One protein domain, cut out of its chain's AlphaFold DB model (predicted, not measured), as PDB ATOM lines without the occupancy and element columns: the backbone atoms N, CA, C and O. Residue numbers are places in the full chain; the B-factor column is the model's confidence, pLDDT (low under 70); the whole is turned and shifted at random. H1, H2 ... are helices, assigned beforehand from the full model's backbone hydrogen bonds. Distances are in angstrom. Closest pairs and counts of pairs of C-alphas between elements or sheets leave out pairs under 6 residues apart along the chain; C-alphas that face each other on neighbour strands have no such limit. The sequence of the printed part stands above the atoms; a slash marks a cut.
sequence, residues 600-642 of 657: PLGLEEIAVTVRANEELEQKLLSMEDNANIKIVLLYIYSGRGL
ATOM      1  N   PRO A 600     274.220 370.292 598.181       64.91
ATOM      2  CA  PRO A 600     273.189 370.574 597.192       64.91
ATOM      3  C   PRO A 600     272.667 372.005 597.364       64.91
ATOM      4  O   PRO A 600     272.299 372.397 598.471       64.91
ATOM      5  N   LEU A 601     272.592 372.756 596.261       70.92
ATOM      6  CA  LEU A 601     272.004 374.097 596.258       70.92
ATOM      7  C   LEU A 601     270.574 374.073 596.811       70.92
ATOM      8  O   LEU A 601     269.765 373.218 596.437       70.92
ATOM      9  N   GLY A 602     270.244 375.051 597.651       80.96
ATOM     10  CA  GLY A 602     268.878 375.258 598.118       80.96
ATOM     11  C   GLY A 602     267.943 375.672 596.976       80.96
ATOM     12  O   GLY A 602     268.378 376.252 595.980       80.96
ATOM     13  N   LEU A 603     266.632 375.444 597.136       80.06
ATOM     14  CA  LEU A 603     265.632 375.847 596.132       80.06
ATOM     15  C   LEU A 603     265.710 377.342 595.779       80.06
ATOM     16  O   LEU A 603     265.511 377.689 594.621       80.06
ATOM     17  N   GLU A 604     266.074 378.211 596.728       82.83
ATOM     18  CA  GLU A 604     266.315 379.635 596.455       82.83
ATOM     19  C   GLU A 604     267.541 379.867 595.561       82.83
ATOM     20  O   GLU A 604     267.481 380.671 594.643       82.83
ATOM     21  N   GLU A 605     268.647 379.156 595.771       82.61
ATOM     22  CA  GLU A 605     269.866 379.324 594.968       82.61
ATOM     23  C   GLU A 605     269.666 378.794 593.541       82.61
ATOM     24  O   GLU A 605     270.102 379.416 592.568       82.61
ATOM     25  N   ILE A 606     268.921 377.691 593.405       83.86
ATOM     26  CA  ILE A 606     268.436 377.189 592.115       83.86
ATOM     27  C   ILE A 606     267.511 378.232 591.468       83.86
ATOM     28  O   ILE A 606     267.692 378.565 590.300       83.86
ATOM     29  N   ALA A 607     266.562 378.807 592.211       83.44
ATOM     30  CA  ALA A 607     265.630 379.796 591.677       83.44
ATOM     31  C   ALA A 607     266.313 381.112 591.271       83.44
ATOM     32  O   ALA A 607     266.000 381.643 590.211       83.44
ATOM     33  N   VAL A 608     267.284 381.613 592.042       83.01
ATOM     34  CA  VAL A 608     268.148 382.746 591.660       83.01
ATOM     35  C   VAL A 608     268.898 382.429 590.365       83.01
ATOM     36  O   VAL A 608     268.878 383.242 589.444       83.01
ATOM     37  N   THR A 609     269.495 381.237 590.264       85.06
ATOM     38  CA  THR A 609     270.222 380.787 589.064       85.06
ATOM     39  C   THR A 609     269.323 380.767 587.825       85.06
ATOM     40  O   THR A 609     269.711 381.272 586.776       85.06
ATOM     41  N   VAL A 610     268.114 380.209 587.939       87.26
ATOM     42  CA  VAL A 610     267.170 380.106 586.814       87.26
ATOM     43  C   VAL A 610     266.588 381.474 586.449       87.26
ATOM     44  O   VAL A 610     266.564 381.818 585.273       87.26
ATOM     45  N   ARG A 611     266.207 382.308 587.428       84.46
ATOM     46  CA  ARG A 611     265.739 383.688 587.179       84.46
ATOM     47  C   ARG A 611     266.813 384.577 586.533       84.46
ATOM     48  O   ARG A 611     266.465 385.584 585.924       84.46
ATOM     49  N   ALA A 612     268.093 384.219 586.652       85.67
ATOM     50  CA  ALA A 612     269.215 384.902 586.005       85.67
ATOM     51  C   ALA A 612     269.564 384.360 584.602       85.67
ATOM     52  O   ALA A 612     270.454 384.913 583.953       85.67
ATOM     53  N   ASN A 613     268.912 383.293 584.120       85.37
ATOM     54  CA  ASN A 613     269.224 382.662 582.836       85.37
ATOM     55  C   ASN A 613     267.946 382.219 582.097       85.37
ATOM     56  O   ASN A 613     267.383 381.157 582.362       85.37
ATOM     57  N   GLU A 614     267.523 383.030 581.125       86.43
ATOM     58  CA  GLU A 614     266.308 382.804 580.331       86.43
ATOM     59  C   GLU A 614     266.352 381.494 579.521       86.43
ATOM     60  O   GLU A 614     265.349 380.786 579.460       86.43
ATOM     61  N   GLU A 615     267.508 381.102 578.970       86.02
ATOM     62  CA  GLU A 615     267.646 379.817 578.263       86.02
ATOM     63  C   GLU A 615     267.411 378.624 579.204       86.02
ATOM     64  O   GLU A 615     266.808 377.623 578.812       86.02
ATOM     65  N   LEU A 616     267.857 378.730 580.461       85.00
ATOM     66  CA  LEU A 616     267.644 377.713 581.486       85.00
ATOM     67  C   LEU A 616     266.186 377.681 581.966       85.00
ATOM     68  O   LEU A 616     265.650 376.590 582.157       85.00
ATOM     69  N   GLU A 617     265.524 378.834 582.110       86.08
ATOM     70  CA  GLU A 617     264.090 378.897 582.427       86.08
ATOM     71  C   GLU A 617     263.244 378.260 581.314       86.08
ATOM     72  O   GLU A 617     262.453 377.356 581.589       86.08
ATOM     73  N   GLN A 618     263.483 378.625 580.049       87.89
ATOM     74  CA  GLN A 618     262.816 378.015 578.890       87.89
ATOM     75  C   GLN A 618     263.089 376.506 578.792       87.89
ATOM     76  O   GLN A 618     262.194 375.719 578.479       87.89
ATOM     77  N   LYS A 619     264.313 376.063 579.112       89.18
ATOM     78  CA  LYS A 619     264.658 374.638 579.111       89.18
ATOM     79  C   LYS A 619     263.960 373.863 580.229       89.18
ATOM     80  O   LYS A 619     263.512 372.746 579.983       89.18
ATOM     81  N   LEU A 620     263.819 374.439 581.422       88.94
ATOM     82  CA  LEU A 620     263.061 373.819 582.513       88.94
ATOM     83  C   LEU A 620     261.557 373.780 582.205       88.94
ATOM     84  O   LEU A 620     260.940 372.741 582.421       88.94
ATOM     85  N   LEU A 621     260.990 374.831 581.602       88.25
ATOM     86  CA  LEU A 621     259.619 374.819 581.070       88.25
ATOM     87  C   LEU A 621     259.420 373.712 580.019       88.25
ATOM     88  O   LEU A 621     258.439 372.976 580.077       88.25
ATOM     89  N   SER A 622     260.382 373.497 579.113       88.44
ATOM     90  CA  SER A 622     260.326 372.386 578.141       88.44
ATOM     91  C   SER A 622     260.385 370.981 578.768       88.44
ATOM     92  O   SER A 622     260.131 369.989 578.089       88.44
ATOM     93  N   MET A 623     260.718 370.891 580.059       86.88
ATOM     94  CA  MET A 623     260.806 369.657 580.841       86.88
ATOM     95  C   MET A 623     259.758 369.614 581.970       86.88
ATOM     96  O   MET A 623     259.931 368.850 582.923       86.88
ATOM     97  N   GLU A 624     258.684 370.414 581.885       85.82
ATOM     98  CA  GLU A 624     257.698 370.563 582.965       85.82
ATOM     99  C   GLU A 624     257.099 369.221 583.418       85.82
ATOM    100  O   GLU A 624     256.842 369.048 584.601       85.82
ATOM    101  N   ASP A 625     256.922 368.229 582.541       82.89
ATOM    102  CA  ASP A 625     256.389 366.906 582.919       82.89
ATOM    103  C   ASP A 625     257.209 366.169 583.998       82.89
ATOM    104  O   ASP A 625     256.687 365.282 584.678       82.89
ATOM    105  N   ASN A 626     258.471 366.546 584.226       85.05
ATOM    106  CA  ASN A 626     259.274 366.005 585.319       85.05
ATOM    107  C   ASN A 626     258.861 366.623 586.671       85.05
ATOM    108  O   ASN A 626     259.058 367.813 586.916       85.05
ATOM    109  N   ALA A 627     258.360 365.798 587.596       83.02
ATOM    110  CA  ALA A 627     257.867 366.237 588.907       83.02
ATOM    111  C   ALA A 627     258.877 367.066 589.731       83.02
ATOM    112  O   ALA A 627     258.483 368.031 590.388       83.02
ATOM    113  N   ASN A 628     260.177 366.757 589.657       81.32
ATOM    114  CA  ASN A 628     261.213 367.532 590.354       81.32
ATOM    115  C   ASN A 628     261.373 368.935 589.747       81.32
ATOM    116  O   ASN A 628     261.653 369.898 590.459       81.32
ATOM    117  N   ILE A 629     261.152 369.067 588.437       86.24
ATOM    118  CA  ILE A 629     261.182 370.348 587.729       86.24
ATOM    119  C   ILE A 629     259.893 371.138 587.991       86.24
ATOM    120  O   ILE A 629     259.991 372.343 588.212       86.24
ATOM    121  N   LYS A 630     258.721 370.491 588.118       86.01
ATOM    122  CA  LYS A 630     257.493 371.167 588.595       86.01
ATOM    123  C   LYS A 630     257.695 371.834 589.956       86.01
ATOM    124  O   LYS A 630     257.249 372.959 590.134       86.01
ATOM    125  N   ILE A 631     258.398 371.190 590.894       84.77
ATOM    126  CA  ILE A 631     258.703 371.777 592.213       84.77
ATOM    127  C   ILE A 631     259.592 373.024 592.073       84.77
ATOM    128  O   ILE A 631     259.301 374.052 592.682       84.77
ATOM    129  N   VAL A 632     260.641 372.965 591.243       83.72
ATOM    130  CA  VAL A 632     261.542 374.106 590.996       83.72
ATOM    131  C   VAL A 632     260.815 375.262 590.298       83.72
ATOM    132  O   VAL A 632     260.921 376.401 590.747       83.72
ATOM    133  N   LEU A 633     260.027 374.985 589.254       86.30
ATOM    134  CA  LEU A 633     259.221 375.990 588.550       86.30
ATOM    135  C   LEU A 633     258.169 376.614 589.476       86.30
ATOM    136  O   LEU A 633     258.056 377.836 589.537       86.30
ATOM    137  N   LEU A 634     257.447 375.805 590.259       85.66
ATOM    138  CA  LEU A 634     256.458 376.300 591.218       85.66
ATOM    139  C   LEU A 634     257.107 377.189 592.288       85.66
ATOM    140  O   LEU A 634     256.526 378.208 592.655       85.66
ATOM    141  N   TYR A 635     258.318 376.860 592.748       84.98
ATOM    142  CA  TYR A 635     259.083 377.711 593.660       84.98
ATOM    143  C   TYR A 635     259.499 379.035 592.994       84.98
ATOM    144  O   TYR A 635     259.301 380.103 593.573       84.98
ATOM    145  N   ILE A 636     260.007 378.990 591.755       84.55
ATOM    146  CA  ILE A 636     260.377 380.185 590.976       84.55
ATOM    147  C   ILE A 636     259.174 381.118 590.799       84.55
ATOM    148  O   ILE A 636     259.302 382.314 591.065       84.55
ATOM    149  N   TYR A 637     258.013 380.591 590.399       82.99
ATOM    150  CA  TYR A 637     256.806 381.393 590.185       82.99
ATOM    151  C   TYR A 637     256.137 381.837 591.490       82.99
ATOM    152  O   TYR A 637     255.631 382.950 591.536       82.99
ATOM    153  N   SER A 638     256.221 381.060 592.575       79.39
ATOM    154  CA  SER A 638     255.779 381.517 593.906       79.39
ATOM    155  C   SER A 638     256.660 382.648 594.450       79.39
ATOM    156  O   SER A 638     256.167 383.530 595.146       79.39
ATOM    157  N   GLY A 639     257.959 382.651 594.117       67.88
ATOM    158  CA  GLY A 639     258.881 383.746 594.439       67.88
ATOM    159  C   GLY A 639     258.690 384.995 593.569       67.88
ATOM    160  O   GLY A 639     258.991 386.103 594.012       67.88
ATOM    161  N   ARG A 640     258.139 384.858 592.353       62.21
ATOM    162  CA  ARG A 640     257.623 385.984 591.554       62.21
ATOM    163  C   ARG A 640     256.239 386.388 592.084       62.21
ATOM    164  O   ARG A 640     255.232 386.129 591.434       62.21
ATOM    165  N   GLY A 641     256.208 386.994 593.273       46.85
ATOM    166  CA  GLY A 641     254.972 387.333 593.988       46.85
ATOM    167  C   GLY A 641     253.908 387.999 593.104       46.85
ATOM    168  O   GLY A 641     254.212 388.906 592.325       46.85
ATOM    169  N   LEU A 642     252.653 387.559 593.258       49.46
ATOM    170  CA  LEU A 642     251.465 387.999 592.501       49.46
ATOM    171  C   LEU A 642     251.015 389.443 592.833       49.46
ATOM    172  O   LEU A 642     249.879 389.836 592.579       49.46
TER     173      LEU A 642
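Overview. This is residues 600 to 642 of the 657 residues of the protein "Os02g0566700 protein" of Oryza sativa subsp. japonica (UniProt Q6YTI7). Three short helices make a small triangle, with H1 and H3 meeting side-on almost at a right angle and H2 completing the third side. The longest helix, H3, follows a turn of five residues after H2 and comes back past H1, while the two ends of the printed part, Pro 600 and Leu 642, point away from each other and make the longest axis. The printed part has 43 residues with three named helices, H1, H2 and H3 in chain order, and no named strand; its class is all helix. It is compact, with a radius of gyration of the C-alphas of 9.6 A, and its C-alphas span 28 by 21 by 19 A.

Along the chain. After residues 600 to 602, H1 takes residues 603 to 611, beginning at C-alpha 603 at (265.632, 375.847, 596.132) and measuring 11.9 A from first to last C-alpha. H2 takes residues 614 to 621, 10.4 A long, with C-alpha 614 at (266.308, 382.804, 580.331). H3 takes residues 627 to 639, 13 residues and 18.4 A, and ends with C-alpha 639 at (258.881, 383.746, 594.439). Residues 640 to 642 follow it.

Arrangement. H1 and H2 touch only at the corner by their link, and only just, with 3 pairs of C-alphas within 8 A. Their closest C-alphas, those of Val 610 and Glu 617, are 5.5 A apart, and they run opposite ways at a steep tilt of 59 degrees. H1 and H3 touch with 9 pairs of C-alphas within 8 A, H3 with residues 632 to 636 alone. Their closest C-alphas, those of Ala 607 and Ile 636, are 5.3 A apart, and their lines are about perpendicular at 77 degrees. H2 and H3 only just touch, with 3 pairs of C-alphas within 8 A, H3 with residues 629 to 633 alone. The closest C-alphas here, those of Leu 620 and Ile 629, are 6.5 A apart, and the two helices run opposite ways at a steep tilt of 53 degrees. In H1, H2 and H3 every pair of O i and N i+4 is within hydrogen-bond range.

Size, cuts and confidence. The outline is rounded, and the two C-alphas farthest apart in the domain, those of Pro 600 and Leu 642, are 28.2 A apart. The printed part has no cut. The link from H1 to H2, with 2 residues, and the link from H2 to H3, with 5 residues, are both tight. The mean pLDDT of the printed part is 81.5, and confidence is low, under 70, at residue 600 and at residues 639 to 642, of which 639 belongs to H3.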